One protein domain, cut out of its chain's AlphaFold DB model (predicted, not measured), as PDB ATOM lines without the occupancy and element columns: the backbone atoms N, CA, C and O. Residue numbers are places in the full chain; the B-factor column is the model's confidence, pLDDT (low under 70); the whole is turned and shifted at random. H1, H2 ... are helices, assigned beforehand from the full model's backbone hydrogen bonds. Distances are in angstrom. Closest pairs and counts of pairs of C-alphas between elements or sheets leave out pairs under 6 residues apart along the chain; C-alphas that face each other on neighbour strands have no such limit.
ATOM      1  N   SER A  18     244.295 191.095 283.888       81.31
ATOM      2  CA  SER A  18     243.174 191.925 284.326       81.31
ATOM      3  C   SER A  18     243.529 192.805 285.521       81.31
ATOM      4  O   SER A  18     243.059 193.931 285.592       81.31
ATOM      5  N   THR A  19     244.405 192.341 286.412       82.81
ATOM      6  CA  THR A  19     244.876 193.112 287.570       82.81
ATOM      7  C   THR A  19     245.581 194.402 287.156       82.81
ATOM      8  O   THR A  19     245.438 195.427 287.814       82.81
ATOM      9  N   GLU A  20     246.354 194.372 286.067       80.81
ATOM     10  CA  GLU A  20     247.030 195.555 285.527       80.81
ATOM     11  C   GLU A  20     246.035 196.498 284.840       80.81
ATOM     12  O   GLU A  20     246.114 197.710 285.023       80.81
ATOM     13  N   PHE A  21     245.067 195.938 284.113       81.81
ATOM     14  CA  PHE A  21     244.000 196.700 283.468       81.81
ATOM     15  C   PHE A  21     243.093 197.423 284.484       81.81
ATOM     16  O   PHE A  21     242.833 198.613 284.343       81.81
ATOM     17  N   LEU A  22     242.652 196.733 285.542       81.12
ATOM     18  CA  LEU A  22     241.714 197.265 286.541       81.12
ATOM     19  C   LEU A  22     242.315 198.350 287.444       81.12
ATOM     20  O   LEU A  22     241.563 199.105 288.055       81.12
ATOM     21  N   LYS A  23     243.649 198.440 287.539       81.19
ATOM     22  CA  LYS A  23     244.329 199.501 288.303       81.19
ATOM     23  C   LYS A  23     244.128 200.881 287.691       81.19
ATOM     24  O   LYS A  23     244.073 201.858 288.429       81.19
ATOM     25  N   ASP A  24     244.065 200.951 286.366       77.38
ATOM     26  CA  ASP A  24     243.887 202.203 285.639       77.38
ATOM     27  C   ASP A  24     243.173 201.947 284.299       77.38
ATOM     28  O   ASP A  24     243.813 201.925 283.244       77.38
ATOM     29  N   PRO A  25     241.843 201.720 284.319       78.50
ATOM     30  CA  PRO A  25     241.069 201.499 283.097       78.50
ATOM     31  C   PRO A  25     241.071 202.722 282.168       78.50
ATOM     32  O   PRO A  25     240.945 202.567 280.953       78.50
ATOM     33  N   GLU A  26     241.235 203.933 282.722       77.81
ATOM     34  CA  GLU A  26     241.226 205.196 281.971       77.81
ATOM     35  C   GLU A  26     242.375 205.278 280.975       77.81
ATOM     36  O   GLU A  26     242.159 205.668 279.826       77.81
ATOM     37  N   LYS A  27     243.566 204.812 281.368       75.62
ATOM     38  CA  LYS A  27     244.746 204.739 280.494       75.62
ATOM     39  C   LYS A  27     244.489 203.989 279.184       75.62
ATOM     40  O   LYS A  27     245.158 204.243 278.183       75.62
ATOM     41  N   TYR A  28     243.530 203.067 279.176       73.31
ATOM     42  CA  TYR A  28     243.221 202.226 278.022       73.31
ATOM     43  C   TYR A  28     241.991 202.705 277.231       73.31
ATOM     44  O   TYR A  28     241.722 202.151 276.163       73.31
ATOM     45  N   MET A  29     241.288 203.753 277.685       70.06
ATOM     46  CA  MET A  29     240.090 204.295 277.020       70.06
ATOM     47  C   MET A  29     240.392 204.914 275.645       70.06
ATOM     48  O   MET A  29     239.630 204.697 274.704       70.06
ATOM     49  N   ASP A  30     241.522 205.615 275.506       60.38
ATOM     50  CA  ASP A  30     241.916 206.318 274.269       60.38
ATOM     51  C   ASP A  30     242.654 205.429 273.256       60.38
ATOM     52  O   ASP A  30     242.957 205.845 272.133       60.38
ATOM     53  N   SER A  31     242.895 204.160 273.598       55.25
ATOM     54  CA  SER A  31     243.608 203.209 272.735       55.25
ATOM     55  C   SER A  31     242.841 202.786 271.466       55.25
ATOM     56  O   SER A  31     243.308 201.933 270.711       55.25
ATOM     57  N   GLN A  32     241.707 203.436 271.173       51.66
ATOM     58  CA  GLN A  32     241.043 203.410 269.865       51.66
ATOM     59  C   GLN A  32     241.769 204.247 268.788       51.66
ATOM     60  O   GLN A  32     241.419 204.138 267.614       51.66
ATOM     61  N   LYS A  33     242.787 205.049 269.143       46.03
ATOM     62  CA  LYS A  33     243.620 205.805 268.187       46.03
ATOM     63  C   LYS A  33     245.121 205.556 268.381       46.03
ATOM     64  O   LYS A  33     245.854 206.491 268.676       46.03
ATOM     65  N   VAL A  34     245.609 204.330 268.195       40.19
ATOM     66  CA  VAL A  34     247.042 204.130 267.905       40.19
ATOM     67  C   VAL A  34     247.216 203.065 266.832       40.19
ATOM     68  O   VAL A  34     246.693 201.954 266.921       40.19
ATOM     69  N   ASP A  35     247.945 203.493 265.813       37.53
ATOM     70  CA  ASP A  35     248.291 202.811 264.585       37.53
ATOM     71  C   ASP A  35     249.135 201.543 264.803       37.53
ATOM     72  O   ASP A  35     249.723 201.280 265.858       37.53
ATOM     73  N   SER A  36     249.169 200.738 263.755       48.44
ATOM     74  CA  SER A  36     249.670 199.373 263.653       48.44
ATOM     75  C   SER A  36     251.179 199.175 263.885       48.44
ATOM     76  O   SER A  36     251.914 198.909 262.934       48.44
ATOM     77  N   SER A  37     251.660 199.191 265.134       44.50
ATOM     78  CA  SER A  37     252.939 198.512 265.457       44.50
ATOM     79  C   SER A  37     253.193 198.107 266.914       44.50
ATOM     80  O   SER A  37     254.076 197.281 267.124       44.50
ATOM     81  N   ASP A  38     252.387 198.521 267.900       42.09
ATOM     82  CA  ASP A  38     252.556 198.044 269.283       42.09
ATOM     83  C   ASP A  38     251.462 197.065 269.730       42.09
ATOM     84  O   ASP A  38     250.255 197.273 269.568       42.09
ATOM     85  N   LYS A  39     251.909 195.944 270.309       48.53
ATOM     86  CA  LYS A  39     251.083 194.898 270.925       48.53
ATOM     87  C   LYS A  39     250.274 195.491 272.084       48.53
ATOM     88  O   LYS A  39     250.704 195.408 273.228       48.53
ATOM     89  N   ASN A  40     249.094 196.054 271.819       55.31
ATOM     90  CA  ASN A  40     248.169 196.415 272.893       55.31
ATOM     91  C   ASN A  40     247.698 195.116 273.570       55.31
ATOM     92  O   ASN A  40     247.019 194.289 272.961       55.31
ATOM     93  N   ILE A  41     248.160 194.900 274.798       60.28
ATOM     94  CA  ILE A  41     248.040 193.642 275.544       60.28
ATOM     95  C   ILE A  41     246.582 193.378 275.982       60.28
ATOM     96  O   ILE A  41     246.217 192.235 276.251       60.28
ATOM     97  N   PHE A  42     245.739 194.416 275.983       68.06
ATOM     98  CA  PHE A  42     244.339 194.398 276.418       68.06
ATOM     99  C   PHE A  42     243.355 194.445 275.238       68.06
ATOM    100  O   PHE A  42     242.422 195.244 275.211       68.06
ATOM    101  N   LYS A  43     243.574 193.595 274.227       61.75
ATOM    102  CA  LYS A  43     242.639 193.391 273.108       61.75
ATOM    103  C   LYS A  43     241.732 192.191 273.401       61.75
ATOM    104  O   LYS A  43     242.223 191.095 273.648       61.75
ATOM    105  N   GLY A  44     240.417 192.394 273.366       70.06
ATOM    106  CA  GLY A  44     239.420 191.337 273.560       70.06
ATOM    107  C   GLY A  44     238.038 191.896 273.900       70.06
ATOM    108  O   GLY A  44     237.929 193.014 274.401       70.06
ATOM    109  N   MET A  45     236.989 191.115 273.630       74.88
ATOM    110  CA  MET A  45     235.594 191.507 273.876       74.88
ATOM    111  C   MET A  45     235.330 191.811 275.362       74.88
ATOM    112  O   MET A  45     234.645 192.778 275.678       74.88
ATOM    113  N   ASP A  46     235.956 191.066 276.275       78.88
ATOM    114  CA  ASP A  46     235.793 191.293 277.717       78.88
ATOM    115  C   ASP A  46     236.365 192.646 278.152       78.88
ATOM    116  O   ASP A  46     235.692 193.405 278.839       78.88
ATOM    117  N   TYR A  47     237.583 192.989 277.712       82.25
ATOM    118  CA  TYR A  47     238.199 194.282 278.027       82.25
ATOM    119  C   TYR A  47     237.401 195.443 277.427       82.25
ATOM    120  O   TYR A  47     237.265 196.482 278.069       82.25
ATOM    121  N   TYR A  48     236.810 195.254 276.241       81.94
ATOM    122  CA  TYR A  48     235.883 196.224 275.659       81.94
ATOM    123  C   TYR A  48     234.679 196.480 276.579       81.94
ATOM    124  O   TYR A  48     234.394 197.634 276.902       81.94
ATOM    125  N   PHE A  49     234.012 195.426 277.058       82.56
ATOM    126  CA  PHE A  49     232.873 195.578 277.967       82.56
ATOM    127  C   PHE A  49     233.275 196.111 279.347       82.56
ATOM    128  O   PHE A  49     232.525 196.893 279.927       82.56
ATOM    129  N   MET A  50     234.469 195.781 279.849       84.62
ATOM    130  CA  MET A  50     234.994 196.376 281.084       84.62
ATOM    131  C   MET A  50     235.209 197.892 280.940       84.62
ATOM    132  O   MET A  50     234.841 198.642 281.843       84.62
ATOM    133  N   ILE A  51     235.742 198.361 279.801       85.12
ATOM    134  CA  ILE A  51     235.865 199.800 279.500       85.12
ATOM    135  C   ILE A  51     234.481 200.451 279.394       85.12
ATOM    136  O   ILE A  51     234.267 201.529 279.951       85.12
ATOM    137  N   ALA A  52     233.540 199.806 278.696       83.31
ATOM    138  CA  ALA A  52     232.182 200.319 278.535       83.31
ATOM    139  C   ALA A  52     231.481 200.477 279.894       83.31
ATOM    140  O   ALA A  52     230.989 201.562 280.200       83.31
ATOM    141  N   ALA A  53     231.527 199.445 280.742       85.38
ATOM    142  CA  ALA A  53     230.975 199.484 282.094       85.38
ATOM    143  C   ALA A  53     231.614 200.598 282.933       85.38
ATOM    144  O   ALA A  53     230.906 201.389 283.557       85.38
ATOM    145  N   TYR A  54     232.945 200.717 282.896       85.56
ATOM    146  CA  TYR A  54     233.661 201.785 283.590       85.56
ATOM    147  C   TYR A  54     233.196 203.179 283.141       85.56
ATOM    148  O   TYR A  54     232.897 204.032 283.980       85.56
ATOM    149  N   LYS A  55     233.080 203.405 281.825       84.88
ATOM    150  CA  LYS A  55     232.612 204.675 281.253       84.88
ATOM    151  C   LYS A  55     231.191 205.003 281.709       84.88
ATOM    152  O   LYS A  55     230.963 206.104 282.203       84.88
ATOM    153  N   THR A  56     230.271 204.044 281.612       87.06
ATOM    154  CA  THR A  56     228.879 204.216 282.047       87.06
ATOM    155  C   THR A  56     228.795 204.556 283.535       87.06
ATOM    156  O   THR A  56     228.097 205.498 283.906       87.06
ATOM    157  N   ILE A  57     229.546 203.855 284.392       83.56
ATOM    158  CA  ILE A  57     229.587 204.134 285.837       83.56
ATOM    159  C   ILE A  57     230.156 205.534 286.102       83.56
ATOM    160  O   ILE A  57     229.607 206.282 286.913       83.56
ATOM    161  N   LYS A  58     231.238 205.916 285.411       83.88
ATOM    162  CA  LYS A  58     231.871 207.236 285.553       83.88
ATOM    163  C   LYS A  58     230.920 208.366 285.151       83.88
ATOM    164  O   LYS A  58     230.808 209.340 285.896       83.88
ATOM    165  N   GLU A  59     230.235 208.234 284.018       86.50
ATOM    166  CA  GLU A  59     229.236 209.201 283.543       86.50
ATOM    167  C   GLU A  59     228.043 209.289 284.503       86.50
ATOM    168  O   GLU A  59     227.652 210.385 284.909       86.50
ATOM    169  N   TRP A  60     227.520 208.146 284.957       87.50
ATOM    170  CA  TRP A  60     226.400 208.103 285.896       87.50
ATOM    171  C   TRP A  60     226.733 208.770 287.236       87.50
ATOM    172  O   TRP A  60     225.946 209.578 287.732       87.50
ATOM    173  N   LEU A  61     227.921 208.504 287.797       83.38
ATOM    174  CA  LEU A  61     228.394 209.153 289.026       83.38
ATOM    175  C   LEU A  61     228.657 210.653 288.835       83.38
ATOM    176  O   LEU A  61     228.530 211.409 289.796       83.38
ATOM    177  N   GLY A  62     229.039 211.088 287.630       82.56
ATOM    178  CA  GLY A  62     229.200 212.506 287.297       82.56
ATOM    179  C   GLY A  62     227.873 213.269 287.299       82.56
ATOM    180  O   GLY A  62     227.822 214.401 287.770       82.56
ATOM    181  N   ASN A  63     226.799 212.619 286.845       84.69
ATOM    182  CA  ASN A  63     225.465 213.216 286.746       84.69
ATOM    183  C   ASN A  63     224.639 213.119 288.046       84.69
ATOM    184  O   ASN A  63     223.600 213.762 288.147       84.69
ATOM    185  N   ASN A  64     225.074 212.336 289.044       82.31
ATOM    186  CA  ASN A  64     224.320 212.065 290.280       82.31
ATOM    187  C   ASN A  64     225.152 212.339 291.552       82.31
ATOM    188  O   ASN A  64     225.429 211.428 292.335       82.31
ATOM    189  N   ASN A  65     225.556 213.595 291.778       76.25
ATOM    190  CA  ASN A  65     226.454 213.964 292.887       76.25
ATOM    191  C   ASN A  65     225.919 213.615 294.293       76.25
ATOM    192  O   ASN A  65     226.699 213.172 295.128       76.25
ATOM    193  N   GLU A  66     224.616 213.746 294.560       75.19
ATOM    194  CA  GLU A  66     224.042 213.380 295.870       75.19
ATOM    195  C   GLU A  66     224.140 211.868 296.136       75.19
ATOM    196  O   GLU A  66     224.620 211.434 297.183       75.19
ATOM    197  N   LYS A  67     223.779 211.042 295.144       76.69
ATOM    198  CA  LYS A  67     223.877 209.572 295.232       76.69
ATOM    199  C   LYS A  67     225.327 209.101 295.342       76.69
ATOM    200  O   LYS A  67     225.607 208.103 295.999       76.69
ATOM    201  N   LYS A  68     226.260 209.821 294.715       76.25
ATOM    202  CA  LYS A  68     227.699 209.549 294.787       76.25
ATOM    203  C   LYS A  68     228.239 209.659 296.216       76.25
ATOM    204  O   LYS A  68     229.058 208.824 296.593       76.25
ATOM    205  N   GLU A  69     227.789 210.634 297.005       72.00
ATOM    206  CA  GLU A  69     228.199 210.759 298.414       72.00
ATOM    207  C   GLU A  69     227.586 209.658 299.294       72.00
ATOM    208  O   GLU A  69     228.285 209.097 300.135       72.00
ATOM    209  N   VAL A  70     226.341 209.242 299.032       72.81
ATOM    210  CA  VAL A  70     225.728 208.076 299.703       72.81
ATOM    211  C   VAL A  70     226.518 206.796 299.414       72.81
ATOM    212  O   VAL A  70     226.859 206.053 300.331       72.81
ATOM    213  N   ILE A  71     226.869 206.557 298.146       74.44
ATOM    214  CA  ILE A  71     227.676 205.399 297.742       74.44
ATOM    215  C   ILE A  71     229.052 205.440 298.411       74.44
ATOM    216  O   ILE A  71     229.509 204.416 298.912       74.44
ATOM    217  N   LYS A  72     229.711 206.606 298.482       72.06
ATOM    218  CA  LYS A  72     230.954 206.736 299.259       72.06
ATOM    219  C   LYS A  72     230.752 206.328 300.707       72.06
ATOM    220  O   LYS A  72     231.555 205.544 301.186       72.06
ATOM    221  N   GLY A  73     229.693 206.801 301.366       70.25
ATOM    222  CA  GLY A  73     229.386 206.436 302.750       70.25
ATOM    223  C   GLY A  73     229.208 204.928 302.950       70.25
ATOM    224  O   GLY A  73     229.725 204.376 303.913       70.25
ATOM    225  N   LEU A  74     228.569 204.236 301.999       68.31
ATOM    226  CA  LEU A  74     228.399 202.777 302.047       68.31
ATOM    227  C   LEU A  74     229.730 202.008 301.955       68.31
ATOM    228  O   LEU A  74     229.866 200.935 302.543       68.31
ATOM    229  N   PHE A  75     230.711 202.536 301.217       66.69
ATOM    230  CA  PHE A  75     232.004 201.877 300.986       66.69
ATOM    231  C   PHE A  75     233.152 202.407 301.864       66.69
ATOM    232  O   PHE A  75     234.147 201.704 302.046       66.69
ATOM    233  N   GLN A  76     233.032 203.610 302.431       65.00
ATOM    234  CA  GLN A  76     233.950 204.193 303.413       65.00
ATOM    235  C   GLN A  76     233.576 203.707 304.815       65.00
ATOM    236  O   GLN A  76     233.150 204.464 305.680       65.00
ATOM    237  N   ALA A  77     233.732 202.405 305.033       53.06
ATOM    238  CA  ALA A  77     233.705 201.840 306.368       53.06
ATOM    239  C   ALA A  77     235.006 202.218 307.094       53.06
ATOM    240  O   ALA A  77     236.077 201.688 306.772       53.06
ATOM    241  N   ASP A  78     234.923 203.080 308.110       54.28
ATOM    242  CA  ASP A  78     235.866 202.967 309.222       54.28
ATOM    243  C   ASP A  78     235.807 201.514 309.716       54.28
ATOM    244  O   ASP A  78     234.740 200.901 309.751       54.28
ATOM    245  N   LYS A  79     236.977 200.934 309.996       53.81
ATOM    246  CA  LYS A  79     237.294 199.486 310.008       53.81
ATOM    247  C   LYS A  79     236.444 198.567 310.917       53.81
ATOM    248  O   LYS A  79     236.803 197.402 311.080       53.81
ATOM    249  N   THR A  80     235.355 199.044 311.506       53.66
ATOM    250  CA  THR A  80     234.508 198.346 312.477       53.66
ATOM    251  C   THR A  80     233.089 198.026 311.991       53.66
ATOM    252  O   THR A  80     232.524 197.064 312.500       53.66
ATOM    253  N   GLU A  81     232.526 198.712 310.983       55.03
ATOM    254  CA  GLU A  81     231.171 198.413 310.468       55.03
ATOM    255  C   GLU A  81     231.147 198.278 308.938       55.03
ATOM    256  O   GLU A  81     231.472 199.208 308.209       55.03
ATOM    257  N   LYS A  82     230.769 197.100 308.423       56.41
ATOM    258  CA  LYS A  82     230.591 196.873 306.979       56.41
ATOM    259  C   LYS A  82     229.136 197.166 306.596       56.41
ATOM    260  O   LYS A  82     228.265 196.381 306.950       56.41
ATOM    261  N   TYR A  83     228.882 198.232 305.833       59.97
ATOM    262  CA  TYR A  83     227.533 198.564 305.328       59.97
ATOM    263  C   TYR A  83     227.139 197.802 304.055       59.97
ATOM    264  O   TYR A  83     225.969 197.775 303.681       59.97
ATOM    265  N   VAL A  84     228.104 197.162 303.386       64.19
ATOM    266  CA  VAL A  84     227.887 196.382 302.162       64.19
ATOM    267  C   VAL A  84     228.284 194.929 302.405       64.19
ATOM    268  O   VAL A  84     229.434 194.628 302.734       64.19
ATOM    269  N   GLY A  85     227.322 194.023 302.226       63.38
ATOM    270  CA  GLY A  85     227.521 192.577 302.257       63.38
ATOM    271  C   GLY A  85     227.423 191.982 300.856       63.38
ATOM    272  O   GLY A  85     226.547 192.354 300.081       63.38
ATOM    273  N   MET A  86     228.313 191.045 300.530       67.25
ATOM    274  CA  MET A  86     228.207 190.233 299.320       67.25
ATOM    275  C   MET A  86     227.733 188.840 299.719       67.25
ATOM    276  O   MET A  86     228.359 188.193 300.559       67.25
ATOM    277  N   ILE A  87     226.642 188.374 299.113       70.94
ATOM    278  CA  ILE A  87     226.225 186.978 299.245       70.94
ATOM    279  C   ILE A  87     227.047 186.176 298.236       70.94
ATOM    280  O   ILE A  87     226.848 186.292 297.028       70.94
TER     281      ILE A  87
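Overview. This is residues 18 to 87 of the 500 residues of the protein "DUF1524 domain-containing protein" of Helicobacter bilis (UniProt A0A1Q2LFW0). What shape? H2 and H3 make an open V, with H1 near H2 and residues 32 to 39 sticking out. What parts? It is all helix: 70 printed residues with named helices H1, H2, H3, no named strand. It is only just loose, close to extended: radius of gyration of the C-alphas 16.2 A, spans 50 by 26 by 20 A.

Along the chain. The longest helix? H2, residues 45 to 63, runs 27.2 A from C-alpha 45 at (235.594, 191.507, 273.876). The others? H1 is residues 18 to 23; H3, residues 65 to 75, ends at (232.004, 201.877, 300.986).

Arrangement. H2 and H3? They are close but not clearly touching, C-alphas 61 and 68 closest at 5.8 A, at a steep tilt of 62 degrees. And H1? It is apart from H3. Every O i to N i+4 pair is within hydrogen-bond range in H2 and H3, 1 of 2 in H1.

Size, cuts and confidence. Any cut? The printed part has none; the link H1 to H2 is long. Low confidence? Residues 30 to 43 and 74 to 86 have pLDDT under 70.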